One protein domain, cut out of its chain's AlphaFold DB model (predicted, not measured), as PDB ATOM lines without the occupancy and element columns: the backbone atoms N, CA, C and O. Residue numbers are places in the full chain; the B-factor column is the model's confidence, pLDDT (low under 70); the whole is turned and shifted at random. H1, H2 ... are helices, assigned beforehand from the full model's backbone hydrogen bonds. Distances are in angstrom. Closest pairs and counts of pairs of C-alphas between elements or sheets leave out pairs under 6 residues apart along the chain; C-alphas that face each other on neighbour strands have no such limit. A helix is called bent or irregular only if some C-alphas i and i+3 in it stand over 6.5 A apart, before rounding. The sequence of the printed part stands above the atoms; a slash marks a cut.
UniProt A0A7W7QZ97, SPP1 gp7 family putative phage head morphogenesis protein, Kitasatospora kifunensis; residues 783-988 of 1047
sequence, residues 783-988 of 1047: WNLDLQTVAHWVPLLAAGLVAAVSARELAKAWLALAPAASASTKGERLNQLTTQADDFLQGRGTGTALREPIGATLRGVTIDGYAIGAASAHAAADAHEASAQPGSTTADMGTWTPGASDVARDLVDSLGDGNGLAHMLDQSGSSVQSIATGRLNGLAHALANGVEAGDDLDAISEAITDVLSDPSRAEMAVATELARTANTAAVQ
ATOM      1  N   TRP A 783      20.321  28.611 -10.654       85.38
ATOM      2  CA  TRP A 783      20.851  28.158 -11.956       85.38
ATOM      3  C   TRP A 783      22.289  27.631 -11.924       85.38
ATOM      4  O   TRP A 783      22.598  26.604 -12.527       85.38
ATOM      5  N   ASN A 784      23.182  28.299 -11.193       83.62
ATOM      6  CA  ASN A 784      24.563  27.832 -11.059       83.62
ATOM      7  C   ASN A 784      24.653  26.514 -10.274       83.62
ATOM      8  O   ASN A 784      25.511  25.681 -10.569       83.62
ATOM      9  N   LEU A 785      23.762  26.303  -9.303       88.31
ATOM     10  CA  LEU A 785      23.675  25.058  -8.540       88.31
ATOM     11  C   LEU A 785      23.134  23.928  -9.423       88.31
ATOM     12  O   LEU A 785      23.659  22.816  -9.375       88.31
ATOM     13  N   ASP A 786      22.160  24.228 -10.285       88.38
ATOM     14  CA  ASP A 786      21.624  23.296 -11.279       88.38
ATOM     15  C   ASP A 786      22.737  22.821 -12.229       88.38
ATOM     16  O   ASP A 786      22.947  21.618 -12.395       88.38
ATOM     17  N   LEU A 787      23.535  23.748 -12.778       86.38
ATOM     18  CA  LEU A 787      24.665  23.432 -13.663       86.38
ATOM     19  C   LEU A 787      25.753  22.600 -12.966       86.38
ATOM     20  O   LEU A 787      26.232  21.611 -13.528       86.38
ATOM     21  N   GLN A 788      26.126  22.957 -11.734       87.69
ATOM     22  CA  GLN A 788      27.100  22.193 -10.940       87.69
ATOM     23  C   GLN A 788      26.602  20.774 -10.641       87.69
ATOM     24  O   GLN A 788      27.375  19.813 -10.683       87.69
ATOM     25  N   THR A 789      25.304  20.629 -10.383       91.25
ATOM     26  CA  THR A 789      24.669  19.339 -10.102       91.25
ATOM     27  C   THR A 789      24.606  18.469 -11.352       91.25
ATOM     28  O   THR A 789      24.942  17.284 -11.293       91.25
ATOM     29  N   VAL A 790      24.276  19.046 -12.512       90.69
ATOM     30  CA  VAL A 790      24.347  18.340 -13.800       90.69
ATOM     31  C   VAL A 790      25.776  17.854 -14.066       90.69
ATOM     32  O   VAL A 790      25.976  16.667 -14.329       90.69
ATOM     33  N   ALA A 791      26.782  18.720 -13.911       89.38
ATOM     34  CA  ALA A 791      28.190  18.365 -14.117       89.38
ATOM     35  C   ALA A 791      28.680  17.239 -13.183       89.38
ATOM     36  O   ALA A 791      29.542  16.448 -13.571       89.38
ATOM     37  N   HIS A 792      28.115  17.127 -11.975       92.81
ATOM     38  CA  HIS A 792      28.417  16.048 -11.035       92.81
ATOM     39  C   HIS A 792      27.799  14.704 -11.455       92.81
ATOM     40  O   HIS A 792      28.481  13.675 -11.472       92.81
ATOM     41  N   TRP A 793      26.509  14.689 -11.801       93.50
ATOM     42  CA  TRP A 793      25.757  13.445 -11.997       93.50
ATOM     43  C   TRP A 793      25.898  12.829 -13.395       93.50
ATOM     44  O   TRP A 793      25.801  11.607 -13.530       93.50
ATOM     45  N   VAL A 794      26.171  13.629 -14.432       93.06
ATOM     46  CA  VAL A 794      26.368  13.147 -15.814       93.06
ATOM     47  C   VAL A 794      27.479  12.094 -15.947       93.06
ATOM     48  O   VAL A 794      27.191  11.007 -16.461       93.06
ATOM     49  N   PRO A 795      28.722  12.326 -15.473       90.69
ATOM     50  CA  PRO A 795      29.779  11.322 -15.581       90.69
ATOM     51  C   PRO A 795      29.491  10.069 -14.743       90.69
ATOM     52  O   PRO A 795      29.869   8.968 -15.147       90.69
ATOM     53  N   LEU A 796      28.783  10.201 -13.613       92.19
ATOM     54  CA  LEU A 796      28.387   9.066 -12.771       92.19
ATOM     55  C   LEU A 796      27.341   8.181 -13.456       92.19
ATOM     56  O   LEU A 796      27.446   6.956 -13.387       92.19
ATOM     57  N   LEU A 797      26.374   8.781 -14.159       93.12
ATOM     58  CA  LEU A 797      25.400   8.038 -14.955       93.12
ATOM     59  C   LEU A 797      26.091   7.272 -16.088       93.12
ATOM     60  O   LEU A 797      25.875   6.070 -16.230       93.12
ATOM     61  N   ALA A 798      26.942   7.945 -16.868       89.88
ATOM     62  CA  ALA A 798      27.666   7.321 -17.976       89.88
ATOM     63  C   ALA A 798      28.552   6.159 -17.490       89.88
ATOM     64  O   ALA A 798      28.495   5.056 -18.036       89.88
ATOM     65  N   ALA A 799      29.308   6.363 -16.405       89.94
ATOM     66  CA  ALA A 799      30.125   5.314 -15.800       89.94
ATOM     67  C   ALA A 799      29.278   4.144 -15.270       89.94
ATOM     68  O   ALA A 799      29.637   2.983 -15.475       89.94
ATOM     69  N   GLY A 800      28.138   4.430 -14.633       91.69
ATOM     70  CA  GLY A 800      27.212   3.417 -14.128       91.69
ATOM     71  C   GLY A 800      26.595   2.561 -15.237       91.69
ATOM     72  O   GLY A 800      26.494   1.344 -15.086       91.69
ATOM     73  N   LEU A 801      26.239   3.166 -16.373       92.56
ATOM     74  CA  LEU A 801      25.691   2.459 -17.538       92.56
ATOM     75  C   LEU A 801      26.724   1.531 -18.189       92.56
ATOM     76  O   LEU A 801      26.410   0.375 -18.477       92.56
ATOM     77  N   VAL A 802      27.961   2.004 -18.369       91.94
ATOM     78  CA  VAL A 802      29.070   1.197 -18.910       91.94
ATOM     79  C   VAL A 802      29.444   0.053 -17.960       91.94
ATOM     80  O   VAL A 802      29.758  -1.048 -18.407       91.94
ATOM     81  N   ALA A 803      29.379   0.273 -16.644       90.25
ATOM     82  CA  ALA A 803      29.653  -0.767 -15.654       90.25
ATOM     83  C   ALA A 803      28.545  -1.833 -15.578       90.25
ATOM     84  O   ALA A 803      28.837  -3.003 -15.326       90.25
ATOM     85  N   ALA A 804      27.284  -1.450 -15.803       90.44
ATOM     86  CA  ALA A 804      26.139  -2.355 -15.717       90.44
ATOM     87  C   ALA A 804      26.055  -3.353 -16.883       90.44
ATOM     88  O   ALA A 804      25.495  -4.441 -16.724       90.44
ATOM     89  N   VAL A 805      26.603  -3.003 -18.051       91.12
ATOM     90  CA  VAL A 805      26.541  -3.834 -19.258       91.12
ATOM     91  C   VAL A 805      27.924  -3.948 -19.892       91.12
ATOM     92  O   VAL A 805      28.461  -2.992 -20.437       91.12
ATOM     93  N   SER A 806      28.488  -5.158 -19.892       92.38
ATOM     94  CA  SER A 806      29.743  -5.422 -20.602       92.38
ATOM     95  C   SER A 806      29.514  -5.438 -22.115       92.38
ATOM     96  O   SER A 806      28.977  -6.409 -22.652       92.38
ATOM     97  N   ALA A 807      29.962  -4.384 -22.803       93.25
ATOM     98  CA  ALA A 807      29.829  -4.238 -24.252       93.25
ATOM     99  C   ALA A 807      30.412  -5.432 -25.026       93.25
ATOM    100  O   ALA A 807      29.753  -5.998 -25.895       93.25
ATOM    101  N   ARG A 808      31.612  -5.881 -24.635       93.25
ATOM    102  CA  ARG A 808      32.304  -7.003 -25.281       93.25
ATOM    103  C   ARG A 808      31.584  -8.335 -25.100       93.25
ATOM    104  O   ARG A 808      31.451  -9.092 -26.058       93.25
ATOM    105  N   GLU A 809      31.111  -8.640 -23.892       92.81
ATOM    106  CA  GLU A 809      30.367  -9.885 -23.652       92.81
ATOM    107  C   GLU A 809      28.986  -9.854 -24.316       92.81
ATOM    108  O   GLU A 809      28.515 -10.887 -24.796       92.81
ATOM    109  N   LEU A 810      28.360  -8.675 -24.404       94.19
ATOM    110  CA  LEU A 810      27.089  -8.494 -25.095       94.19
ATOM    111  C   LEU A 810      27.235  -8.699 -26.609       94.19
ATOM    112  O   LEU A 810      26.507  -9.515 -27.175       94.19
ATOM    113  N   ALA A 811      28.214  -8.045 -27.242       95.50
ATOM    114  CA  ALA A 811      28.520  -8.201 -28.664       95.50
ATOM    115  C   ALA A 811      28.914  -9.647 -29.010       95.50
ATOM    116  O   ALA A 811      28.413 -10.229 -29.970       95.50
ATOM    117  N   LYS A 812      29.747 -10.281 -28.175       95.50
ATOM    118  CA  LYS A 812      30.157 -11.681 -28.350       95.50
ATOM    119  C   LYS A 812      28.977 -12.646 -28.259       95.50
ATOM    120  O   LYS A 812      28.880 -13.568 -29.066       95.50
ATOM    121  N   ALA A 813      28.091 -12.458 -27.282       93.56
ATOM    122  CA  ALA A 813      26.905 -13.293 -27.124       93.56
ATOM    123  C   ALA A 813      25.897 -13.090 -28.264       93.56
ATOM    124  O   ALA A 813      25.256 -14.056 -28.674       93.56
ATOM    125  N   TRP A 814      25.786 -11.867 -28.788       95.31
ATOM    126  CA  TRP A 814      24.947 -11.547 -29.939       95.31
ATOM    127  C   TRP A 814      25.454 -12.208 -31.224       95.31
ATOM    128  O   TRP A 814      24.711 -12.934 -31.875       95.31
ATOM    129  N   LEU A 815      26.744 -12.067 -31.538       93.06
ATOM    130  CA  LEU A 815      27.352 -12.710 -32.708       93.06
ATOM    131  C   LEU A 815      27.291 -14.246 -32.632       93.06
ATOM    132  O   LEU A 815      27.104 -14.911 -33.648       93.06
ATOM    133  N   ALA A 816      27.386 -14.821 -31.429       92.75
ATOM    134  CA  ALA A 816      27.282 -16.267 -31.224       92.75
ATOM    135  C   ALA A 816      25.884 -16.844 -31.524       92.75
ATOM    136  O   ALA A 816      25.776 -18.042 -31.788       92.75
ATOM    137  N   LEU A 817      24.826 -16.024 -31.495       88.94
ATOM    138  CA  LEU A 817      23.475 -16.437 -31.893       88.94
ATOM    139  C   LEU A 817      23.317 -16.559 -33.413       88.94
ATOM    140  O   LEU A 817      22.345 -17.167 -33.855       88.94
ATOM    141  N   ALA A 818      24.263 -16.013 -34.188       86.19
ATOM    142  CA  ALA A 818      24.192 -15.894 -35.643       86.19
ATOM    143  C   ALA A 818      22.828 -15.344 -36.122       86.19
ATOM    144  O   ALA A 818      22.135 -16.011 -36.899       86.19
ATOM    145  N   PRO A 819      22.409 -14.160 -35.631       83.81
ATOM    146  CA  PRO A 819      21.136 -13.560 -36.003       83.81
ATOM    147  C   PRO A 819      21.109 -13.313 -37.509       83.81
ATOM    148  O   PRO A 819      22.071 -12.824 -38.101       83.81
ATOM    149  N   ALA A 820      20.000 -13.688 -38.134       81.88
ATOM    150  CA  ALA A 820      19.845 -13.637 -39.577       81.88
ATOM    151  C   ALA A 820      18.505 -13.001 -39.928       81.88
ATOM    152  O   ALA A 820      17.470 -13.307 -39.328       81.88
ATOM    153  N   ALA A 821      18.523 -12.141 -40.940       85.50
ATOM    154  CA  ALA A 821      17.325 -11.611 -41.563       85.50
ATOM    155  C   ALA A 821      17.168 -12.199 -42.965       85.50
ATOM    156  O   ALA A 821      18.137 -12.350 -43.706       85.50
ATOM    157  N   SER A 822      15.933 -12.533 -43.328       79.38
ATOM    158  CA  SER A 822      15.599 -13.134 -44.632       79.38
ATOM    159  C   SER A 822      14.958 -12.136 -45.602       79.38
ATOM    160  O   SER A 822      14.610 -12.499 -46.724       79.38
ATOM    161  N   ALA A 823      14.788 -10.881 -45.174       83.44
ATOM    162  CA  ALA A 823      14.139  -9.842 -45.962       83.44
ATOM    163  C   ALA A 823      15.012  -9.311 -47.114       83.44
ATOM    164  O   ALA A 823      16.245  -9.286 -47.053       83.44
ATOM    165  N   SER A 824      14.352  -8.845 -48.176       73.69
ATOM    166  CA  SER A 824      15.004  -8.392 -49.409       73.69
ATOM    167  C   SER A 824      15.544  -6.962 -49.315       73.69
ATOM    168  O   SER A 824      16.572  -6.661 -49.925       73.69
ATOM    169  N   THR A 825      14.915  -6.086 -48.527       82.50
ATOM    170  CA  THR A 825      15.346  -4.690 -48.370       82.50
ATOM    171  C   THR A 825      16.170  -4.475 -47.098       82.50
ATOM    172  O   THR A 825      15.935  -5.116 -46.073       82.50
ATOM    173  N   LYS A 826      17.125  -3.535 -47.145       75.00
ATOM    174  CA  LYS A 826      17.969  -3.173 -45.989       75.00
ATOM    175  C   LYS A 826      17.131  -2.744 -44.780       75.00
ATOM    176  O   LYS A 826      17.399  -3.181 -43.670       75.00
ATOM    177  N   GLY A 827      16.084  -1.943 -44.998       79.12
ATOM    178  CA  GLY A 827      15.199  -1.483 -43.922       79.12
ATOM    179  C   GLY A 827      14.429  -2.618 -43.239       79.12
ATOM    180  O   GLY A 827      14.351  -2.663 -42.015       79.12
ATOM    181  N   GLU A 828      13.906  -3.583 -44.001       81.88
ATOM    182  CA  GLU A 828      13.200  -4.737 -43.427       81.88
ATOM    183  C   GLU A 828      14.147  -5.704 -42.714       81.88
ATOM    184  O   GLU A 828      13.782  -6.247 -41.669       81.88
ATOM    185  N   ARG A 829      15.367  -5.900 -43.235       85.50
ATOM    186  CA  ARG A 829      16.394  -6.682 -42.536       85.50
ATOM    187  C   ARG A 829      16.773  -6.036 -41.214       85.50
ATOM    188  O   ARG A 829      16.787  -6.724 -40.198       85.50
ATOM    189  N   LEU A 830      16.972  -4.718 -41.207       89.25
ATOM    190  CA  LEU A 830      17.273  -3.973 -39.992       89.25
ATOM    191  C   LEU A 830      16.150  -4.087 -38.957       89.25
ATOM    192  O   LEU A 830      16.425  -4.302 -37.781       89.25
ATOM    193  N   ASN A 831      14.888  -4.010 -39.386       87.38
ATOM    194  CA  ASN A 831      13.734  -4.187 -38.503       87.38
ATOM    195  C   ASN A 831      13.667  -5.607 -37.915       87.38
ATOM    196  O   ASN A 831      13.412  -5.765 -36.720       87.38
ATOM    197  N   GLN A 832      13.930  -6.644 -38.721       91.44
ATOM    198  CA  GLN A 832      13.997  -8.032 -38.244       91.44
ATOM    199  C   GLN A 832      15.146  -8.234 -37.249       91.44
ATOM    200  O   GLN A 832      14.931  -8.822 -36.191       91.44
ATOM    201  N   LEU A 833      16.341  -7.728 -37.563       93.00
ATOM    202  CA  LEU A 833      17.515  -7.812 -36.692       93.00
ATOM    203  C   LEU A 833      17.319  -7.014 -35.400       93.00
ATOM    204  O   LEU A 833      17.701  -7.495 -34.341       93.00
ATOM    205  N   THR A 834      16.672  -5.850 -35.466       95.06
ATOM    206  CA  THR A 834      16.352  -5.026 -34.287       95.06
ATOM    207  C   THR A 834      15.336  -5.736 -33.395       95.06
ATOM    208  O   THR A 834      15.539  -5.798 -32.190       95.06
ATOM    209  N   THR A 835      14.305  -6.370 -33.970       93.44
ATOM    210  CA  THR A 835      13.334  -7.178 -33.202       93.44
ATOM    211  C   THR A 835      14.023  -8.358 -32.502       93.44
ATOM    212  O   THR A 835      13.803  -8.600 -31.319       93.44
ATOM    213  N   GLN A 836      14.912  -9.067 -33.208       94.31
ATOM    214  CA  GLN A 836      15.706 -10.152 -32.618       94.31
ATOM    215  C   GLN A 836      16.661  -9.638 -31.525       94.31
ATOM    216  O   GLN A 836      16.868 -10.321 -30.521       94.31
ATOM    217  N   ALA A 837      17.244  -8.449 -31.710       95.12
ATOM    218  CA  ALA A 837      18.131  -7.820 -30.738       95.12
ATOM    219  C   ALA A 837      17.364  -7.385 -29.483       95.12
ATOM    220  O   ALA A 837      17.851  -7.604 -28.374       95.12
ATOM    221  N   ASP A 838      16.149  -6.855 -29.632       93.31
ATOM    222  CA  ASP A 838      15.257  -6.531 -28.517       93.31
ATOM    223  C   ASP A 838      14.901  -7.777 -27.699       93.31
ATOM    224  O   ASP A 838      15.087  -7.784 -26.479       93.31
ATOM    225  N   ASP A 839      14.472  -8.861 -28.353       93.50
ATOM    226  CA  ASP A 839      14.165 -10.135 -27.687       93.50
ATOM    227  C   ASP A 839      15.392 -10.692 -26.947       93.50
ATOM    228  O   ASP A 839      15.301 -11.155 -25.803       93.50
ATOM    229  N   PHE A 840      16.569 -10.601 -27.571       95.31
ATOM    230  CA  PHE A 840      17.841 -10.999 -26.973       95.31
ATOM    231  C   PHE A 840      18.185 -10.174 -25.727       95.31
ATOM    232  O   PHE A 840      18.536 -10.738 -24.684       95.31
ATOM    233  N   LEU A 841      18.070  -8.848 -25.802       95.06
ATOM    234  CA  LEU A 841      18.364  -7.939 -24.693       95.06
ATOM    235  C   LEU A 841      17.383  -8.128 -23.530       95.06
ATOM    236  O   LEU A 841      17.797  -8.109 -22.364       95.06
ATOM    237  N   GLN A 842      16.102  -8.356 -23.826       90.62
ATOM    238  CA  GLN A 842      15.089  -8.667 -22.819       90.62
ATOM    239  C   GLN A 842      15.362 -10.015 -22.145       90.62
ATOM    240  O   GLN A 842      15.363 -10.091 -20.914       90.62
ATOM    241  N   GLY A 843      15.677 -11.058 -22.921       89.38
ATOM    242  CA  GLY A 843      15.975 -12.399 -22.409       89.38
ATOM    243  C   GLY A 843      17.195 -12.461 -21.483       89.38
ATOM    244  O   GLY A 843      17.272 -13.338 -20.623       89.38
ATOM    245  N   ARG A 844      18.131 -11.511 -21.608       90.75
ATOM    246  CA  ARG A 844      19.305 -11.386 -20.724       90.75
ATOM    247  C   ARG A 844      19.082 -10.506 -19.497       90.75
ATOM    248  O   ARG A 844      19.984 -10.400 -18.670       90.75
ATOM    249  N   GLY A 845      17.924  -9.860 -19.368       89.94
ATOM    250  CA  GLY A 845      17.681  -8.904 -18.288       89.94
ATOM    251  C   GLY A 845      18.542  -7.640 -18.395       89.94
ATOM    252  O   GLY A 845      18.767  -6.964 -17.389       89.94
ATOM    253  N   THR A 846      19.012  -7.276 -19.595       90.75
ATOM    254  CA  THR A 846      19.807  -6.052 -19.801       90.75
ATOM    255  C   THR A 846      19.014  -4.819 -19.370       90.75
ATOM    256  O   THR A 846      19.550  -3.907 -18.749       90.75
ATOM    257  N   GLY A 847      17.698  -4.824 -19.599       87.88
ATOM    258  CA  GLY A 847      16.827  -3.734 -19.167       87.88
ATOM    259  C   GLY A 847      16.754  -3.573 -17.655       87.88
ATOM    260  O   GLY A 847      16.744  -2.452 -17.164       87.88
ATOM    261  N   THR A 848      16.746  -4.674 -16.902       88.62
ATOM    262  CA  THR A 848      16.809  -4.622 -15.436       88.62
ATOM    263  C   THR A 848      18.182  -4.180 -14.939       88.62
ATOM    264  O   THR A 848      18.238  -3.395 -13.998       88.62
ATOM    265  N   ALA A 849      19.264  -4.595 -15.607       90.25
ATOM    266  CA  ALA A 849      20.625  -4.179 -15.270       90.25
ATOM    267  C   ALA A 849      20.844  -2.669 -15.470       90.25
ATOM    268  O   ALA A 849      21.498  -2.034 -14.654       90.25
ATOM    269  N   LEU A 850      20.246  -2.070 -16.508       92.88
ATOM    270  CA  LEU A 850      20.333  -0.625 -16.755       92.88
ATOM    271  C   LEU A 850      19.511   0.207 -15.758       92.88
ATOM    272  O   LEU A 850      19.883   1.335 -15.447       92.88
ATOM    273  N   ARG A 851      18.399  -0.327 -15.233       92.75
ATOM    274  CA  ARG A 851      17.531   0.410 -14.295       92.75
ATOM    275  C   ARG A 851      18.199   0.707 -12.959       92.75
ATOM    276  O   ARG A 851      17.860   1.711 -12.347       92.75
ATOM    277  N   GLU A 852      19.115  -0.139 -12.501       89.75
ATOM    278  CA  GLU A 852      19.808   0.049 -11.224       89.75
ATOM    279  C   GLU A 852      20.688   1.317 -11.199       89.75
ATOM    280  O   GLU A 852      20.415   2.185 -10.364       89.75
ATOM    281  N   PRO A 853      21.668   1.513 -12.110       92.25
ATOM    282  CA  PRO A 853      22.466   2.738 -12.139       92.25
ATOM    283  C   PRO A 853      21.621   3.972 -12.475       92.25
ATOM    284  O   PRO A 853      21.810   5.014 -11.854       92.25
ATOM    285  N   ILE A 854      20.636   3.859 -13.378       93.69
ATOM    286  CA  ILE A 854      19.718   4.968 -13.691       93.69
ATOM    287  C   ILE A 854      18.927   5.370 -12.440       93.69
ATOM    288  O   ILE A 854      18.849   6.549 -12.111       93.69
ATOM    289  N   GLY A 855      18.362   4.403 -11.716       92.62
ATOM    290  CA  GLY A 855      17.589   4.653 -10.503       92.62
ATOM    291  C   GLY A 855      18.428   5.212  -9.358       92.62
ATOM    292  O   GLY A 855      17.956   6.085  -8.632       92.62
ATOM    293  N   ALA A 856      19.670   4.752  -9.201       90.44
ATOM    294  CA  ALA A 856      20.597   5.295  -8.214       90.44
ATOM    295  C   ALA A 856      20.936   6.763  -8.512       90.44
ATOM    296  O   ALA A 856      20.819   7.606  -7.622       90.44
ATOM    297  N   THR A 857      21.274   7.084  -9.765       93.62
ATOM    298  CA  THR A 857      21.584   8.459 -10.171       93.62
ATOM    299  C   THR A 857      20.363   9.367 -10.086       93.62
ATOM    300  O   THR A 857      20.448  10.427  -9.476       93.62
ATOM    301  N   LEU A 858      19.207   8.961 -10.622       92.69
ATOM    302  CA  LEU A 858      18.004   9.801 -10.594       92.69
ATOM    303  C   LEU A 858      17.486  10.047  -9.181       92.69
ATOM    304  O   LEU A 858      16.953  11.120  -8.920       92.69
ATOM    305  N   ARG A 859      17.678   9.108  -8.250       93.38
ATOM    306  CA  ARG A 859      17.383   9.341  -6.832       93.38
ATOM    307  C   ARG A 859      18.237  10.477  -6.270       93.38
ATOM    308  O   ARG A 859      17.698  11.336  -5.582       93.38
ATOM    309  N   GLY A 860      19.534  10.488  -6.580       93.12
ATOM    310  CA  GLY A 860      20.453  11.562  -6.196       93.12
ATOM    311  C   GLY A 860      20.087  12.903  -6.834       93.12
ATOM    312  O   GLY A 860      19.895  13.881  -6.120       93.12
ATOM    313  N   VAL A 861      19.865  12.914  -8.153       94.62
ATOM    314  CA  VAL A 861      19.419  14.097  -8.917       94.62
ATOM    315  C   VAL A 861      18.092  14.645  -8.391       94.62
ATOM    316  O   VAL A 861      17.913  15.854  -8.307       94.62
ATOM    317  N   THR A 862      17.164  13.768  -8.003       94.62
ATOM    318  CA  THR A 862      15.877  14.173  -7.424       94.62
ATOM    319  C   THR A 862      16.070  14.873  -6.092       94.62
ATOM    320  O   THR A 862      15.473  15.917  -5.878       94.62
ATOM    321  N   ILE A 863      16.906  14.327  -5.210       94.94
ATOM    322  CA  ILE A 863      17.163  14.910  -3.889       94.94
ATOM    323  C   ILE A 863      17.858  16.267  -4.017       94.94
ATOM    324  O   ILE A 863      17.408  17.239  -3.417       94.94
ATOM    325  N   ASP A 864      18.916  16.334  -4.823       94.94
ATOM    326  CA  ASP A 864      19.688  17.559  -5.024       94.94
ATOM    327  C   ASP A 864      18.857  18.631  -5.744       94.94
ATOM    328  O   ASP A 864      18.761  19.759  -5.268       94.94
ATOM    329  N   GLY A 865      18.184  18.273  -6.843       94.44
ATOM    330  CA  GLY A 865      17.340  19.198  -7.604       94.44
ATOM    331  C   GLY A 865      16.147  19.716  -6.799       94.44
ATOM    332  O   GLY A 865      15.818  20.894  -6.885       94.44
ATOM    333  N   TYR A 866      15.538  18.883  -5.949       95.31
ATOM    334  CA  TYR A 866      14.459  19.328  -5.060       95.31
ATOM    335  C   TYR A 866      14.965  20.310  -3.998       95.31
ATOM    336  O   TYR A 866      14.310  21.315  -3.736       95.31
ATOM    337  N   ALA A 867      16.137  20.053  -3.407       94.81
ATOM    338  CA  ALA A 867      16.749  20.953  -2.433       94.81
ATOM    339  C   ALA A 867      17.106  22.311  -3.053       94.81
ATOM    340  O   ALA A 867      16.774  23.348  -2.476       94.81
ATOM    341  N   ILE A 868      17.700  22.311  -4.255       94.06
ATOM    342  CA  ILE A 868      17.984  23.539  -5.013       94.06
ATOM    343  C   ILE A 868      16.682  24.268  -5.339       94.06
ATOM    344  O   ILE A 868      16.585  25.473  -5.112       94.06
ATOM    345  N   GLY A 869      15.674  23.538  -5.821       94.25
ATOM    346  CA  GLY A 869      14.358  24.069  -6.155       94.25
ATOM    347  C   GLY A 869      13.680  24.770  -4.986       94.25
ATOM    348  O   GLY A 869      13.270  25.922  -5.110       94.25
ATOM    349  N   ALA A 870      13.618  24.103  -3.834       93.88
ATOM    350  CA  ALA A 870      13.019  24.648  -2.623       93.88
ATOM    351  C   ALA A 870      13.775  25.895  -2.136       93.88
ATOM    352  O   ALA A 870      13.171  26.957  -1.981       93.88
ATOM    353  N   ALA A 871      15.097  25.812  -1.960       92.75
ATOM    354  CA  ALA A 871      15.900  26.931  -1.463       92.75
ATOM    355  C   ALA A 871      15.846  28.149  -2.404       92.75
ATOM    356  O   ALA A 871      15.722  29.291  -1.955       92.75
ATOM    357  N   SER A 872      15.871  27.904  -3.715       93.06
ATOM    358  CA  SER A 872      15.802  28.955  -4.733       93.06
ATOM    359  C   SER A 872      14.415  29.581  -4.834       93.06
ATOM    360  O   SER A 872      14.306  30.795  -4.990       93.06
ATOM    361  N   ALA A 873      13.347  28.797  -4.671       93.19
ATOM    362  CA  ALA A 873      11.987  29.320  -4.639       93.19
ATOM    363  C   ALA A 873      11.724  30.166  -3.392       93.19
ATOM    364  O   ALA A 873      11.104  31.223  -3.504       93.19
ATOM    365  N   HIS A 874      12.233  29.760  -2.224       91.19
ATOM    366  CA  HIS A 874      12.155  30.579  -1.015       91.19
ATOM    367  C   HIS A 874      12.894  31.910  -1.187       91.19
ATOM    368  O   HIS A 874      12.305  32.951  -0.903       91.19
ATOM    369  N   ALA A 875      14.109  31.895  -1.746       90.62
ATOM    370  CA  ALA A 875      14.872  33.110  -2.034       90.62
ATOM    371  C   ALA A 875      14.174  34.024  -3.064       90.62
ATOM    372  O   ALA A 875      14.116  35.240  -2.872       90.62
ATOM    373  N   ALA A 876      13.589  33.451  -4.122       90.31
ATOM    374  CA  ALA A 876      12.829  34.199  -5.123       90.31
ATOM    375  C   ALA A 876      11.531  34.796  -4.545       90.31
ATOM    376  O   ALA A 876      11.161  35.919  -4.888       90.31
ATOM    377  N   ALA A 877      10.852  34.072  -3.650       89.94
ATOM    378  CA  ALA A 877       9.676  34.566  -2.940       89.94
ATOM    379  C   ALA A 877      10.031  35.690  -1.952       89.94
ATOM    380  O   ALA A 877       9.335  36.700  -1.926       89.94
ATOM    381  N   ASP A 878      11.136  35.570  -1.209       88.88
ATOM    382  CA  ASP A 878      11.632  36.636  -0.322       88.88
ATOM    383  C   ASP A 878      11.960  37.910  -1.110       88.88
ATOM    384  O   ASP A 878      11.604  39.016  -0.702       88.88
ATOM    385  N   ALA A 879      12.608  37.758  -2.271       86.44
ATOM    386  CA  ALA A 879      12.880  38.874  -3.169       86.44
ATOM    387  C   ALA A 879      11.581  39.515  -3.682       86.44
ATOM    388  O   ALA A 879      11.459  40.739  -3.660       86.44
ATOM    389  N   HIS A 880      10.589  38.713  -4.076       86.19
ATOM    390  CA  HIS A 880       9.283  39.209  -4.514       86.19
ATOM    391  C   HIS A 880       8.535  39.966  -3.402       86.19
ATOM    392  O   HIS A 880       8.090  41.093  -3.627       86.19
ATOM    393  N   GLU A 881       8.464  39.416  -2.185       85.38
ATOM    394  CA  GLU A 881       7.865  40.078  -1.014       85.38
ATOM    395  C   GLU A 881       8.570  41.410  -0.688       85.38
ATOM    396  O   GLU A 881       7.927  42.392  -0.311       85.38
ATOM    397  N   ALA A 882       9.888  41.475  -0.899       84.50
ATOM    398  CA  ALA A 882      10.693  42.685  -0.745       84.50
ATOM    399  C   ALA A 882      10.626  43.648  -1.949       84.50
ATOM    400  O   ALA A 882      11.286  44.690  -1.925       84.50
ATOM    401  N   SER A 883       9.850  43.331  -2.996       82.00
ATOM    402  CA  SER A 883       9.821  44.066  -4.275       82.00
ATOM    403  C   SER A 883      11.209  44.224  -4.923       82.00
ATOM    404  O   SER A 883      11.493  45.219  -5.591       82.00
ATOM    405  N   ALA A 884      12.087  43.249  -4.698       76.31
ATOM    406  CA  ALA A 884      13.432  43.157  -5.242       76.31
ATOM    407  C   ALA A 884      13.475  42.199  -6.445       76.31
ATOM    408  O   ALA A 884      12.551  41.424  -6.693       76.31
ATOM    409  N   GLN A 885      14.562  42.250  -7.217       70.56
ATOM    410  CA  GLN A 885      14.738  41.343  -8.352       70.56
ATOM    411  C   GLN A 885      14.856  39.889  -7.857       70.56
ATOM    412  O   GLN A 885      15.609  39.660  -6.911       70.56
ATOM    413  N   PRO A 886      14.192  38.899  -8.479       62.41
ATOM    414  CA  PRO A 886      14.186  37.512  -8.002       62.41
ATOM    415  C   PRO A 886      15.573  36.881  -7.774       62.41
ATOM    416  O   PRO A 886      15.736  36.096  -6.847       62.41
ATOM    417  N   GLY A 887      16.591  37.273  -8.552       62.81
ATOM    418  CA  GLY A 887      17.986  36.833  -8.384       62.81
ATOM    419  C   GLY A 887      18.833  37.650  -7.393       62.81
ATOM    420  O   GLY A 887      20.021  37.379  -7.231       62.81
ATOM    421  N   SER A 888      18.256  38.658  -6.727       65.44
ATOM    422  CA  SER A 888      18.972  39.507  -5.755       65.44
ATOM    423  C   SER A 888      19.222  38.828  -4.405       65.44
ATOM    424  O   SER A 888      20.091  39.270  -3.651       65.44
ATOM    425  N   THR A 889      18.508  37.736  -4.125       72.19
ATOM    426  CA  THR A 889      18.688  36.895  -2.939       72.19
ATOM    427  C   THR A 889      19.264  35.551  -3.373       72.19
ATOM    428  O   THR A 889      18.717  34.883  -4.246       72.19
ATOM    429  N   THR A 890      20.375  35.135  -2.770       78.56
ATOM    430  CA  THR A 890      20.997  33.834  -3.052       78.56
ATOM    431  C   THR A 890      20.249  32.704  -2.350       78.56
ATOM    432  O   THR A 890      19.877  32.859  -1.188       78.56
ATOM    433  N   ALA A 891      20.098  31.551  -3.008       84.88
ATOM    434  CA  ALA A 891      19.608  30.336  -2.360       84.88
ATOM    435  C   ALA A 891      20.584  29.896  -1.252       84.88
ATOM    436  O   ALA A 891      21.760  29.638  -1.525       84.88
ATOM    437  N   ASP A 892      20.115  29.819  -0.004       85.44
ATOM    438  CA  ASP A 892      20.924  29.311   1.107       85.44
ATOM    439  C   ASP A 892      20.920  27.780   1.099       85.44
ATOM    440  O   ASP A 892      19.951  27.132   1.491       85.44
ATOM    441  N   MET A 893      22.026  27.209   0.626       89.69
ATOM    442  CA  MET A 893      22.241  25.762   0.579       89.69
ATOM    443  C   MET A 893      22.986  25.233   1.819       89.69
ATOM    444  O   MET A 893      23.304  24.043   1.891       89.69
ATOM    445  N   GLY A 894      23.318  26.085   2.796       86.44
ATOM    446  CA  GLY A 894      24.092  25.700   3.976       86.44
ATOM    447  C   GLY A 894      25.440  25.055   3.623       86.44
ATOM    448  O   GLY A 894      26.276  25.645   2.944       86.44
ATOM    449  N   THR A 895      25.675  23.830   4.109       86.75
ATOM    450  CA  THR A 895      26.900  23.049   3.835       86.75
ATOM    451  C   THR A 895      26.743  22.046   2.688       86.75
ATOM    452  O   THR A 895      27.563  21.132   2.568       86.75
ATOM    453  N   TRP A 896      25.670  22.138   1.900       92.88
ATOM    454  CA  TRP A 896      25.391  21.188   0.827       92.88
ATOM    455  C   TRP A 896      26.375  21.335  -0.343       92.88
ATOM    456  O   TRP A 896      26.810  22.430  -0.696       92.88
ATOM    457  N   THR A 897      26.697  20.201  -0.961       90.44
ATOM    458  CA  THR A 897      27.415  20.092  -2.234       90.44
ATOM    459  C   THR A 897      26.754  19.005  -3.091       90.44
ATOM    460  O   THR A 897      26.123  18.106  -2.524       90.44
ATOM    461  N   PRO A 898      26.897  19.029  -4.433       91.00
ATOM    462  CA  PRO A 898      26.324  17.997  -5.298       91.00
ATOM    463  C   PRO A 898      26.688  16.579  -4.836       91.00
ATOM    464  O   PRO A 898      27.862  16.282  -4.593       91.00
ATOM    465  N   GLY A 899      25.685  15.713  -4.684       86.75
ATOM    466  CA  GLY A 899      25.845  14.353  -4.165       86.75
ATOM    467  C   GLY A 899      25.720  14.203  -2.643       86.75
ATOM    468  O   GLY A 899      25.626  13.073  -2.156       86.75
ATOM    469  N   ALA A 900      25.667  15.292  -1.867       91.00
ATOM    470  CA  ALA A 900      25.492  15.258  -0.411       91.00
ATOM    471  C   ALA A 900      24.016  15.049  -0.012       91.00
ATOM    472  O   ALA A 900      23.397  15.897   0.635       91.00
ATOM    473  N   SER A 901      23.448  13.897  -0.384       87.50
ATOM    474  CA  SER A 901      22.008  13.625  -0.273       87.50
ATOM    475  C   SER A 901      21.431  13.722   1.145       87.50
ATOM    476  O   SER A 901      20.249  14.012   1.290       87.50
ATOM    477  N   ASP A 902      22.216  13.474   2.193       88.88
ATOM    478  CA  ASP A 902      21.730  13.600   3.576       88.88
ATOM    479  C   ASP A 902      21.580  15.076   3.977       88.88
ATOM    480  O   ASP A 902      20.550  15.461   4.516       88.88
ATOM    481  N   VAL A 903      22.538  15.923   3.584       91.50
ATOM    482  CA  VAL A 903      22.490  17.377   3.815       91.50
ATOM    483  C   VAL A 903      21.354  18.021   3.016       91.50
ATOM    484  O   VAL A 903      20.662  18.896   3.526       91.50
ATOM    485  N   ALA A 904      21.122  17.560   1.783       91.31
ATOM    486  CA  ALA A 904      20.002  18.011   0.958       91.31
ATOM    487  C   ALA A 904      18.640  17.688   1.595       91.31
ATOM    488  O   ALA A 904      17.742  18.525   1.585       91.31
ATOM    489  N   ARG A 905      18.480  16.486   2.170       91.44
ATOM    490  CA  ARG A 905      17.241  16.098   2.863       91.44
ATOM    491  C   ARG A 905      17.022  16.915   4.130       91.44
ATOM    492  O   ARG A 905      15.925  17.430   4.310       91.44
ATOM    493  N   ASP A 906      18.062  17.088   4.943       91.25
ATOM    494  CA  ASP A 906      17.992  17.919   6.148       91.25
ATOM    495  C   ASP A 906      17.610  19.372   5.800       91.25
ATOM    496  O   ASP A 906      16.806  19.989   6.502       91.25
ATOM    497  N   LEU A 907      18.129  19.906   4.684       91.81
ATOM    498  CA  LEU A 907      17.762  21.230   4.172       91.81
ATOM    499  C   LEU A 907      16.279  21.292   3.776       91.81
ATOM    500  O   LEU A 907      15.564  22.179   4.241       91.81
ATOM    501  N   VAL A 908      15.794  20.339   2.979       92.06
ATOM    502  CA  VAL A 908      14.382  20.276   2.557       92.06
ATOM    503  C   VAL A 908      13.431  20.133   3.753       92.06
ATOM    504  O   VAL A 908      12.392  20.794   3.796       92.06
ATOM    505  N   ASP A 909      13.794  19.331   4.754       89.38
ATOM    506  CA  ASP A 909      13.019  19.189   5.988       89.38
ATOM    507  C   ASP A 909      12.990  20.499   6.790       89.38
ATOM    508  O   ASP A 909      11.942  20.877   7.319       89.38
ATOM    509  N   SER A 910      14.110  21.231   6.841       88.94
ATOM    510  CA  SER A 910      14.182  22.535   7.514       88.94
ATOM    511  C   SER A 910      13.344  23.622   6.830       88.94
ATOM    512  O   SER A 910      12.822  24.503   7.513       88.94
ATOM    513  N   LEU A 911      13.159  23.518   5.508       87.50
ATOM    514  CA  LEU A 911      12.276  24.371   4.706       87.50
ATOM    515  C   LEU A 911      10.800  23.934   4.779       87.50
ATOM    516  O   LEU A 911       9.926  24.634   4.280       87.50
ATOM    517  N   GLY A 912      10.501  22.806   5.436       84.25
ATOM    518  CA  GLY A 912       9.138  22.323   5.660       84.25
ATOM    519  C   GLY A 912       8.538  21.500   4.516       84.25
ATOM    520  O   GLY A 912       7.336  21.236   4.541       84.25
ATOM    521  N   ASP A 913       9.344  21.049   3.546       83.62
ATOM    522  CA  ASP A 913       8.865  20.385   2.320       83.62
ATOM    523  C   ASP A 913       9.315  18.914   2.163       83.62
ATOM    524  O   ASP A 913       9.359  18.342   1.069       83.62
ATOM    525  N   GLY A 914       9.614  18.240   3.279       84.00
ATOM    526  CA  GLY A 914      10.017  16.823   3.290       84.00
ATOM    527  C   GLY A 914       8.987  15.865   2.673       84.00
ATOM    528  O   GLY A 914       9.339  14.864   2.042       84.00
ATOM    529  N   ASN A 915       7.693  16.189   2.788       86.31
ATOM    530  CA  ASN A 915       6.615  15.395   2.191       86.31
ATOM    531  C   ASN A 915       6.583  15.508   0.657       86.31
ATOM    532  O   ASN A 915       6.283  14.519  -0.015       86.31
ATOM    533  N   GLY A 916       6.891  16.685   0.101       87.31
ATOM    534  CA  GLY A 916       6.949  16.892  -1.342       87.31
ATOM    535  C   GLY A 916       8.117  16.135  -1.979       87.31
ATOM    536  O   GLY A 916       7.924  15.430  -2.974       87.31
ATOM    537  N   LEU A 917       9.287  16.133  -1.329       91.31
ATOM    538  CA  LEU A 917      10.429  15.313  -1.745       91.31
ATOM    539  C   LEU A 917      10.118  13.809  -1.679       91.31
ATOM    540  O   LEU A 917      10.444  13.065  -2.608       91.31
ATOM    541  N   ALA A 918       9.457  13.342  -0.615       88.75
ATOM    542  CA  ALA A 918       9.051  11.942  -0.501       88.75
ATOM    543  C   ALA A 918       8.102  11.521  -1.640       88.75
ATOM    544  O   ALA A 918       8.252  10.428  -2.191       88.75
ATOM    545  N   HIS A 919       7.173  12.398  -2.034       88.69
ATOM    546  CA  HIS A 919       6.274  12.160  -3.161       88.69
ATOM    547  C   HIS A 919       7.020  12.103  -4.502       88.69
ATOM    548  O   HIS A 919       6.781  11.195  -5.300       88.69
ATOM    549  N   MET A 920       7.967  13.017  -4.731       88.88
ATOM    550  CA  MET A 920       8.771  13.040  -5.959       88.88
ATOM    551  C   MET A 920       9.629  11.774  -6.104       88.88
ATOM    552  O   MET A 920       9.743  11.194  -7.186       88.88
ATOM    553  N   LEU A 921      10.188  11.286  -4.994       89.00
ATOM    554  CA  LEU A 921      10.971  10.052  -4.968       89.00
ATOM    555  C   LEU A 921      10.136   8.804  -5.289       89.00
ATOM    556  O   LEU A 921      10.653   7.901  -5.952       89.00
ATOM    557  N   ASP A 922       8.867   8.756  -4.873       84.56
ATOM    558  CA  ASP A 922       7.940   7.660  -5.197       84.56
ATOM    559  C   ASP A 922       7.578   7.638  -6.696       84.56
ATOM    560  O   ASP A 922       7.491   6.574  -7.312       84.56
ATOM    561  N   GLN A 923       7.475   8.814  -7.326       80.69
ATOM    562  CA  GLN A 923       7.156   8.950  -8.754       80.69
ATOM    563  C   GLN A 923       8.337   8.673  -9.702       80.69
ATOM    564  O   GLN A 923       8.125   8.381 -10.880       80.69
ATOM    565  N   SER A 924       9.580   8.687  -9.208       78.25
ATOM    566  CA  SER A 924      10.792   8.512 -10.033       78.25
ATOM    567  C   SER A 924      10.870   7.173 -10.797       78.25
ATOM    568  O   SER A 924      11.602   7.051 -11.784       78.25
ATOM    569  N   GLY A 925      10.088   6.163 -10.396       79.62
ATOM    570  CA  GLY A 925      10.084   4.835 -11.016       79.62
ATOM    571  C   GLY A 925       9.702   4.824 -12.503       79.62
ATOM    572  O   GLY A 925      10.278   4.050 -13.274       79.62
ATOM    573  N   SER A 926       8.785   5.693 -12.943       80.00
ATOM    574  CA  SER A 926       8.391   5.781 -14.360       80.00
ATOM    575  C   SER A 926       9.469   6.424 -15.236       80.00
ATOM    576  O   SER A 926       9.685   5.963 -16.361       80.00
ATOM    577  N   SER A 927      10.198   7.423 -14.727       84.75
ATOM    578  CA  SER A 927      11.328   8.045 -15.439       84.75
ATOM    579  C   SER A 927      12.468   7.045 -15.641       84.75
ATOM    580  O   SER A 927      12.976   6.895 -16.755       84.75
ATOM    581  N   VAL A 928      12.807   6.273 -14.600       88.81
ATOM    582  CA  VAL A 928      13.818   5.200 -14.670       88.81
ATOM    583  C   VAL A 928      13.460   4.175 -15.749       88.81
ATOM    584  O   VAL A 928      14.312   3.780 -16.548       88.81
ATOM    585  N   GLN A 929      12.190   3.771 -15.807       87.50
ATOM    586  CA  GLN A 929      11.683   2.843 -16.816       87.50
ATOM    587  C   GLN A 929      11.823   3.402 -18.238       87.50
ATOM    588  O   GLN A 929      12.285   2.692 -19.137       87.50
ATOM    589  N   SER A 930      11.429   4.660 -18.444       86.00
ATOM    590  CA  SER A 930      11.473   5.328 -19.749       86.00
ATOM    591  C   SER A 930      12.909   5.466 -20.265       86.00
ATOM    592  O   SER A 930      13.220   5.047 -21.384       86.00
ATOM    593  N   ILE A 931      13.828   5.945 -19.419       87.88
ATOM    594  CA  ILE A 931      15.239   6.143 -19.781       87.88
ATOM    595  C   ILE A 931      15.922   4.803 -20.075       87.88
ATOM    596  O   ILE A 931      16.648   4.688 -21.068       87.88
ATOM    597  N   ALA A 932      15.649   3.767 -19.274       90.50
ATOM    598  CA  ALA A 932      16.166   2.424 -19.523       90.50
ATOM    599  C   ALA A 932      15.660   1.860 -20.860       90.50
ATOM    600  O   ALA A 932      16.440   1.281 -21.611       90.50
ATOM    601  N   THR A 933      14.382   2.073 -21.192       89.00
ATOM    602  CA  THR A 933      13.797   1.642 -22.474       89.00
ATOM    603  C   THR A 933      14.471   2.347 -23.653       89.00
ATOM    604  O   THR A 933      14.887   1.694 -24.605       89.00
ATOM    605  N   GLY A 934      14.692   3.662 -23.562       88.75
ATOM    606  CA  GLY A 934      15.404   4.411 -24.601       88.75
ATOM    607  C   GLY A 934      16.851   3.945 -24.813       88.75
ATOM    608  O   GLY A 934      17.330   3.933 -25.946       88.75
ATOM    609  N   ARG A 935      17.551   3.537 -23.744       90.19
ATOM    610  CA  ARG A 935      18.898   2.946 -23.846       90.19
ATOM    611  C   ARG A 935      18.873   1.547 -24.457       90.19
ATOM    612  O   ARG A 935      19.715   1.264 -25.299       90.19
ATOM    613  N   LEU A 936      17.900   0.710 -24.097       91.81
ATOM    614  CA  LEU A 936      17.735  -0.618 -24.702       91.81
ATOM    615  C   LEU A 936      17.511  -0.539 -26.209       91.81
ATOM    616  O   LEU A 936      18.188  -1.253 -26.939       91.81
ATOM    617  N   ASN A 937      16.660   0.377 -26.670       91.81
ATOM    618  CA  ASN A 937      16.420   0.565 -28.100       91.81
ATOM    619  C   ASN A 937      17.712   0.972 -28.833       91.81
ATOM    620  O   ASN A 937      18.011   0.463 -29.909       91.81
ATOM    621  N   GLY A 938      18.519   1.857 -28.233       91.62
ATOM    622  CA  GLY A 938      19.828   2.232 -28.781       91.62
ATOM    623  C   GLY A 938      20.787   1.042 -28.888       91.62
ATOM    624  O   GLY A 938      21.459   0.880 -29.904       91.62
ATOM    625  N   LEU A 939      20.806   0.171 -27.874       94.69
ATOM    626  CA  LEU A 939      21.597  -1.061 -27.895       94.69
ATOM    627  C   LEU A 939      21.105  -2.038 -28.967       94.69
ATOM    628  O   LEU A 939      21.923  -2.623 -29.672       94.69
ATOM    629  N   ALA A 940      19.790  -2.199 -29.118       94.50
ATOM    630  CA  ALA A 940      19.201  -3.061 -30.138       94.50
ATOM    631  C   ALA A 940      19.579  -2.593 -31.549       94.50
ATOM    632  O   ALA A 940      19.983  -3.405 -32.382       94.50
ATOM    633  N   HIS A 941      19.547  -1.281 -31.792       94.50
ATOM    634  CA  HIS A 941      20.001  -0.696 -33.052       94.50
ATOM    635  C   HIS A 941      21.503  -0.870 -33.285       94.50
ATOM    636  O   HIS A 941      21.888  -1.227 -34.394       94.50
ATOM    637  N   ALA A 942      22.353  -0.670 -32.273       93.50
ATOM    638  CA  ALA A 942      23.797  -0.887 -32.407       93.50
ATOM    639  C   ALA A 942      24.121  -2.348 -32.771       93.50
ATOM    640  O   ALA A 942      24.896  -2.608 -33.690       93.50
ATOM    641  N   LEU A 943      23.459  -3.305 -32.114       94.62
ATOM    642  CA  LEU A 943      23.594  -4.737 -32.396       94.62
ATOM    643  C   LEU A 943      23.078  -5.118 -33.796       94.62
ATOM    644  O   LEU A 943      23.705  -5.927 -34.484       94.62
ATOM    645  N   ALA A 944      21.949  -4.549 -34.226       93.75
ATOM    646  CA  ALA A 944      21.357  -4.815 -35.537       93.75
ATOM    647  C   ALA A 944      22.166  -4.199 -36.688       93.75
ATOM    648  O   ALA A 944      22.426  -4.878 -37.681       93.75
ATOM    649  N   ASN A 945      22.597  -2.940 -36.540       91.12
ATOM    650  CA  ASN A 945      23.432  -2.244 -37.520       91.12
ATOM    651  C   ASN A 945      24.773  -2.950 -37.703       91.12
ATOM    652  O   ASN A 945      25.186  -3.148 -38.841       91.12
ATOM    653  N   GLY A 946      25.403  -3.385 -36.608       89.81
ATOM    654  CA  GLY A 946      26.681  -4.085 -36.668       89.81
ATOM    655  C   GLY A 946      26.618  -5.387 -37.467       89.81
ATOM    656  O   GLY A 946      27.462  -5.650 -38.317       89.81
ATOM    657  N   VAL A 947      25.565  -6.187 -37.268       90.44
ATOM    658  CA  VAL A 947      25.375  -7.430 -38.035       90.44
ATOM    659  C   VAL A 947      25.027  -7.156 -39.501       90.44
ATOM    660  O   VAL A 947      25.543  -7.846 -40.376       90.44
ATOM    661  N   GLU A 948      24.195  -6.151 -39.792       89.25
ATOM    662  CA  GLU A 948      23.864  -5.773 -41.177       89.25
ATOM    663  C   GLU A 948      25.080  -5.193 -41.928       89.25
ATOM    664  O   GLU A 948      25.198  -5.394 -43.136       89.25
ATOM    665  N   ALA A 949      25.987  -4.496 -41.234       86.44
ATOM    666  CA  ALA A 949      27.221  -3.941 -41.797       86.44
ATOM    667  C   ALA A 949      28.352  -4.978 -41.946       86.44
ATOM    668  O   ALA A 949      29.300  -4.742 -42.695       86.44
ATOM    669  N   GLY A 950      28.239  -6.137 -41.287       87.94
ATOM    670  CA  GLY A 950      29.302  -7.144 -41.244       87.94
ATOM    671  C   GLY A 950      30.452  -6.773 -40.302       87.94
ATOM    672  O   GLY A 950      31.574  -7.237 -40.504       87.94
ATOM    673  N   ASP A 951      30.172  -5.944 -39.296       90.81
ATOM    674  CA  ASP A 951      31.146  -5.463 -38.322       90.81
ATOM    675  C   ASP A 951      31.685  -6.603 -37.448       90.81
ATOM    676  O   ASP A 951      30.993  -7.575 -37.121       90.81
ATOM    677  N   ASP A 952      32.948  -6.475 -37.044       87.44
ATOM    678  CA  ASP A 952      33.583  -7.425 -36.141       87.44
ATOM    679  C   ASP A 952      33.222  -7.169 -34.665       87.44
ATOM    680  O   ASP A 952      32.517  -6.226 -34.298       87.44
ATOM    681  N   LEU A 953      33.691  -8.056 -33.781       90.62
ATOM    682  CA  LEU A 953      33.410  -7.969 -32.347       90.62
ATOM    683  C   LEU A 953      33.832  -6.621 -31.744       90.62
ATOM    684  O   LEU A 953      33.159  -6.142 -30.829       90.62
ATOM    685  N   ASP A 954      34.945  -6.047 -32.197       88.56
ATOM    686  CA  ASP A 954      35.508  -4.837 -31.606       88.56
ATOM    687  C   ASP A 954      34.692  -3.610 -32.036       88.56
ATOM    688  O   ASP A 954      34.297  -2.829 -31.169       88.56
ATOM    689  N   ALA A 955      34.307  -3.522 -33.313       84.00
ATOM    690  CA  ALA A 955      33.437  -2.465 -33.833       84.00
ATOM    691  C   ALA A 955      32.036  -2.471 -33.188       84.00
ATOM    692  O   ALA A 955      31.548  -1.432 -32.740       84.00
ATOM    693  N   ILE A 956      31.404  -3.644 -33.031       90.38
ATOM    694  CA  ILE A 956      30.097  -3.746 -32.348       90.38
ATOM    695  C   ILE A 956      30.225  -3.397 -30.855       90.38
ATOM    696  O   ILE A 956      29.333  -2.774 -30.275       90.38
ATOM    697  N   SER A 957      31.336  -3.772 -30.212       92.94
ATOM    698  CA  SER A 957      31.598  -3.421 -28.809       92.94
ATOM    699  C   SER A 957      31.798  -1.915 -28.617       92.94
ATOM    700  O   SER A 957      31.340  -1.367 -27.612       92.94
ATOM    701  N   GLU A 958      32.467  -1.247 -29.557       91.44
ATOM    702  CA  GLU A 958      32.646   0.208 -29.561       91.44
ATOM    703  C   GLU A 958      31.296   0.911 -29.733       91.44
ATOM    704  O   GLU A 958      30.922   1.698 -28.868       91.44
ATOM    705  N   ALA A 959      30.479   0.499 -30.707       89.75
ATOM    706  CA  ALA A 959      29.138   1.055 -30.914       89.75
ATOM    707  C   ALA A 959      28.218   0.903 -29.682       89.75
ATOM    708  O   ALA A 959      27.474   1.819 -29.328       89.75
ATOM    709  N   ILE A 960      28.272  -0.236 -28.983       94.00
ATOM    710  CA  ILE A 960      27.552  -0.427 -27.710       94.00
ATOM    711  C   ILE A 960      28.088   0.519 -26.627       94.00
ATOM    712  O   ILE A 960      27.310   1.078 -25.853       94.00
ATOM    713  N   THR A 961      29.409   0.685 -26.553       93.38
ATOM    714  CA  THR A 961      30.052   1.569 -25.572       93.38
ATOM    715  C   THR A 961      29.679   3.025 -25.827       93.38
ATOM    716  O   THR A 961      29.369   3.732 -24.871       93.38
ATOM    717  N   ASP A 962      29.611   3.454 -27.083       89.38
ATOM    718  CA  ASP A 962      29.180   4.798 -27.471       89.38
ATOM    719  C   ASP A 962      27.733   5.062 -27.040       89.38
ATOM    720  O   ASP A 962      27.453   6.079 -26.411       89.38
ATOM    721  N   VAL A 963      26.820   4.106 -27.247       90.69
ATOM    722  CA  VAL A 963      25.422   4.218 -26.787       90.69
ATOM    723  C   VAL A 963      25.314   4.339 -25.259       90.69
ATOM    724  O   VAL A 963      24.444   5.056 -24.749       90.69
ATOM    725  N   LEU A 964      26.158   3.627 -24.507       90.06
ATOM    726  CA  LEU A 964      26.138   3.629 -23.037       90.06
ATOM    727  C   LEU A 964      26.843   4.847 -22.429       90.06
ATOM    728  O   LEU A 964      26.411   5.334 -21.383       90.06
ATOM    729  N   SER A 965      27.911   5.318 -23.070       87.25
ATOM    730  CA  SER A 965      28.766   6.407 -22.588       87.25
ATOM    731  C   SER A 965      28.426   7.777 -23.171       87.25
ATOM    732  O   SER A 965      29.054   8.751 -22.764       87.25
ATOM    733  N   ASP A 966      27.421   7.869 -24.054       86.44
ATOM    734  CA  ASP A 966      26.981   9.112 -24.694       86.44
ATOM    735  C   ASP A 966      26.730  10.229 -23.654       86.44
ATOM    736  O   ASP A 966      25.718  10.201 -22.930       86.44
ATOM    737  N   PRO A 967      27.620  11.241 -23.591       81.19
ATOM    738  CA  PRO A 967      27.524  12.308 -22.606       81.19
ATOM    739  C   PRO A 967      26.320  13.209 -22.879       81.19
ATOM    740  O   PRO A 967      25.661  13.647 -21.941       81.19
ATOM    741  N   SER A 968      25.953  13.407 -24.146       81.81
ATOM    742  CA  SER A 968      24.822  14.237 -24.552       81.81
ATOM    743  C   SER A 968      23.503  13.629 -24.075       81.81
ATOM    744  O   SER A 968      22.613  14.328 -23.574       81.81
ATOM    745  N   ARG A 969      23.347  12.307 -24.201       82.81
ATOM    746  CA  ARG A 969      22.143  11.594 -23.744       82.81
ATOM    747  C   ARG A 969      22.109  11.423 -22.229       82.81
ATOM    748  O   ARG A 969      21.011  11.292 -21.683       82.81
ATOM    749  N   ALA A 970      23.259  11.355 -21.560       87.44
ATOM    750  CA  ALA A 970      23.342  11.365 -20.100       87.44
ATOM    751  C   ALA A 970      22.964  12.745 -19.538       87.44
ATOM    752  O   ALA A 970      22.099  12.828 -18.668       87.44
ATOM    753  N   GLU A 971      23.505  13.819 -20.115       89.50
ATOM    754  CA  GLU A 971      23.155  15.208 -19.798       89.50
ATOM    755  C   GLU A 971      21.674  15.488 -20.025       89.50
ATOM    756  O   GLU A 971      21.018  16.035 -19.148       89.50
ATOM    757  N   MET A 972      21.102  15.024 -21.140       88.38
ATOM    758  CA  MET A 972      19.663  15.134 -21.390       88.38
ATOM    759  C   MET A 972      18.828  14.534 -20.257       88.38
ATOM    760  O   MET A 972      17.889  15.176 -19.799       88.38
ATOM    761  N   ALA A 973      19.149  13.320 -19.803       89.25
ATOM    762  CA  ALA A 973      18.395  12.661 -18.738       89.25
ATOM    763  C   ALA A 973      18.556  13.387 -17.393       89.25
ATOM    764  O   ALA A 973      17.564  13.648 -16.722       89.25
ATOM    765  N   VAL A 974      19.791  13.746 -17.028       92.62
ATOM    766  CA  VAL A 974      20.093  14.417 -15.756       92.62
ATOM    767  C   VAL A 974      19.488  15.821 -15.711       92.62
ATOM    768  O   VAL A 974      18.785  16.131 -14.758       92.62
ATOM    769  N   ALA A 975      19.697  16.644 -16.741       91.19
ATOM    770  CA  ALA A 975      19.192  18.016 -16.783       91.19
ATOM    771  C   ALA A 975      17.657  18.070 -16.809       91.19
ATOM    772  O   ALA A 975      17.064  18.873 -16.100       91.19
ATOM    773  N   THR A 976      17.006  17.179 -17.569       92.38
ATOM    774  CA  THR A 976      15.533  17.149 -17.647       92.38
ATOM    775  C   THR A 976      14.910  16.752 -16.311       92.38
ATOM    776  O   THR A 976      13.947  17.378 -15.871       92.38
ATOM    777  N   GLU A 977      15.447  15.725 -15.648       92.94
ATOM    778  CA  GLU A 977      14.911  15.296 -14.354       92.94
ATOM    779  C   GLU A 977      15.227  16.309 -13.251       92.94
ATOM    780  O   GLU A 977      14.372  16.554 -12.405       92.94
ATOM    781  N   LEU A 978      16.393  16.960 -13.297       93.62
ATOM    782  CA  LEU A 978      16.744  18.037 -12.376       93.62
ATOM    783  C   LEU A 978      15.823  19.256 -12.530       93.62
ATOM    784  O   LEU A 978      15.295  19.752 -11.540       93.62
ATOM    785  N   ALA A 979      15.561  19.705 -13.759       92.69
ATOM    786  CA  ALA A 979      14.635  20.808 -14.007       92.69
ATOM    787  C   ALA A 979      13.212  20.464 -13.542       92.69
ATOM    788  O   ALA A 979      12.536  21.297 -12.938       92.69
ATOM    789  N   ARG A 980      12.766  19.217 -13.755       93.44
ATOM    790  CA  ARG A 980      11.455  18.735 -13.293       93.44
ATOM    791  C   ARG A 980      11.345  18.776 -11.776       93.44
ATOM    792  O   ARG A 980      10.325  19.222 -11.251       93.44
ATOM    793  N   THR A 981      12.365  18.305 -11.065       93.94
ATOM    794  CA  THR A 981      12.352  18.233  -9.598       93.94
ATOM    795  C   THR A 981      12.472  19.617  -8.975       93.94
ATOM    796  O   THR A 981      11.691  19.929  -8.076       93.94
ATOM    797  N   ALA A 982      13.342  20.476  -9.512       94.25
ATOM    798  CA  ALA A 982      13.510  21.850  -9.051       94.25
ATOM    799  C   ALA A 982      12.225  22.681  -9.209       94.25
ATOM    800  O   ALA A 982      11.785  23.330  -8.260       94.25
ATOM    801  N   ASN A 983      11.562  22.603 -10.368       94.94
ATOM    802  CA  ASN A 983      10.317  23.338 -10.608       94.94
ATOM    803  C   ASN A 983       9.125  22.763  -9.830       94.94
ATOM    804  O   ASN A 983       8.268  23.519  -9.376       94.94
ATOM    805  N   THR A 984       9.089  21.448  -9.590       94.06
ATOM    806  CA  THR A 984       8.071  20.841  -8.712       94.06
ATOM    807  C   THR A 984       8.190  21.368  -7.279       94.06
ATOM    808  O   THR A 984       7.177  21.726  -6.673       94.06
ATOM    809  N   ALA A 985       9.417  21.460  -6.755       94.69
ATOM    810  CA  ALA A 985       9.686  22.048  -5.444       94.69
ATOM    811  C   ALA A 985       9.331  23.545  -5.412       94.69
ATOM    812  O   ALA A 985       8.730  24.017  -4.449       94.69
ATOM    813  N   ALA A 986       9.603  24.279  -6.495       93.94
ATOM    814  CA  ALA A 986       9.233  25.688  -6.601       93.94
ATOM    815  C   ALA A 986       7.717  25.907  -6.513       93.94
ATOM    816  O   ALA A 986       7.251  26.741  -5.738       93.94
ATOM    817  N   VAL A 987       6.926  25.101  -7.229       94.12
ATOM    818  CA  VAL A 987       5.457  25.150  -7.161       94.12
ATOM    819  C   VAL A 987       4.946  24.853  -5.745       94.12
ATOM    820  O   VAL A 987       4.003  25.503  -5.291       94.12
ATOM    821  N   GLN A 988       5.544  23.890  -5.034       91.69
ATOM    822  CA  GLN A 988       5.195  23.594  -3.636       91.69
ATOM    823  C   GLN A 988       5.497  24.787  -2.722       91.69
ATOM    824  O   GLN A 988       4.610  25.227  -1.988       91.69
TER     825      GLN A 988
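AT A GLANCE: This is residues 783 to 988 of the 1047 residues of the protein "SPP1 gp7 family putative phage head morphogenesis protein" of Kitasatospora kifunensis (UniProt A0A7W7QZ97). This is a long rod of helices in two halves set end to end: in one half H1a, H5, H6a and H8 pack around the long helix H4, and in the other H2, H3 and H7 pack on the long arm H6b. The halves join where the first part of H4 crosses the first part of H6b, while residues 882 to 900 fold back from the end of H4 to H5. The printed part has 206 residues with eight named helices, H1 to H8 in chain order, and no named strand: all helix. It is loose, with a radius of gyration of the C-alphas of 21.2 A, and spans 71 by 28 by 25 A.

HOW THE PARTS SIT: H1, residues 783 to 804, was assigned by its hydrogen bonds as one helix but is bent, with C-alphas 792 and 795 6.7 A apart; its arms are H1a, 783 to 792, and H1b, 795 to 804. H1a, H4, residues 846 to 881, and H8, residues 967 to 988, form a bundle, three helices that touch one another. The closest C-alphas of H1a and H4 are Leu 785 and Ile 868, 6.9 A; of H4 and H8, Gly 869 and Ala 982, 3.7 A, at a steep tilt of 43 degrees, the same way. H5, residues 901 to 910, touches H4, closest C-alphas Ala 867 and Ala 904, 5.5 A. H6, residues 914 to 949, was likewise assigned as one helix but is bent, with C-alphas 922 and 925 6.8 A apart; its arms are H6a, 914 to 922, and H6b, 925 to 949. H6b touches H4 with residues 925 to 936 alone, closest C-alphas Val 928 and Gly 855, 5.6 A, and H3, residues 826 to 843, closest Ala 940 and Ala 837, 4.9 A. H6b and H7, residues 953 to 965, form a helical hairpin, closest C-alphas Gly 946 and Ile 956, 5.5 A. H7 touches H2, residues 807 to 816, closest Ser 957 and Ala 807, 5.0 A. Every O i to N i+4 pair is within hydrogen-bond range in the helices and arms but H4, with 30 of 32.

IN THESE COORDINATES: H1a begins at C-alpha 783 (20.851, 28.158, -11.956). H4 is 51.2 A long, with a kink of 27 degrees near residue 853; H6b is 36.3 A, H8 31.4 A and H3 25.4 A. H8 ends at C-alpha 988 (5.195, 23.594, -3.636).

THE WHOLE: The C-alphas farthest apart, those of Ser 822 and Ala 882, are 71.2 A apart. The printed part has no cut, and the link from H4 to H5, 19 residues, is long. Mean pLDDT of the printed part is 89.2; residues 886 to 888 are under 70.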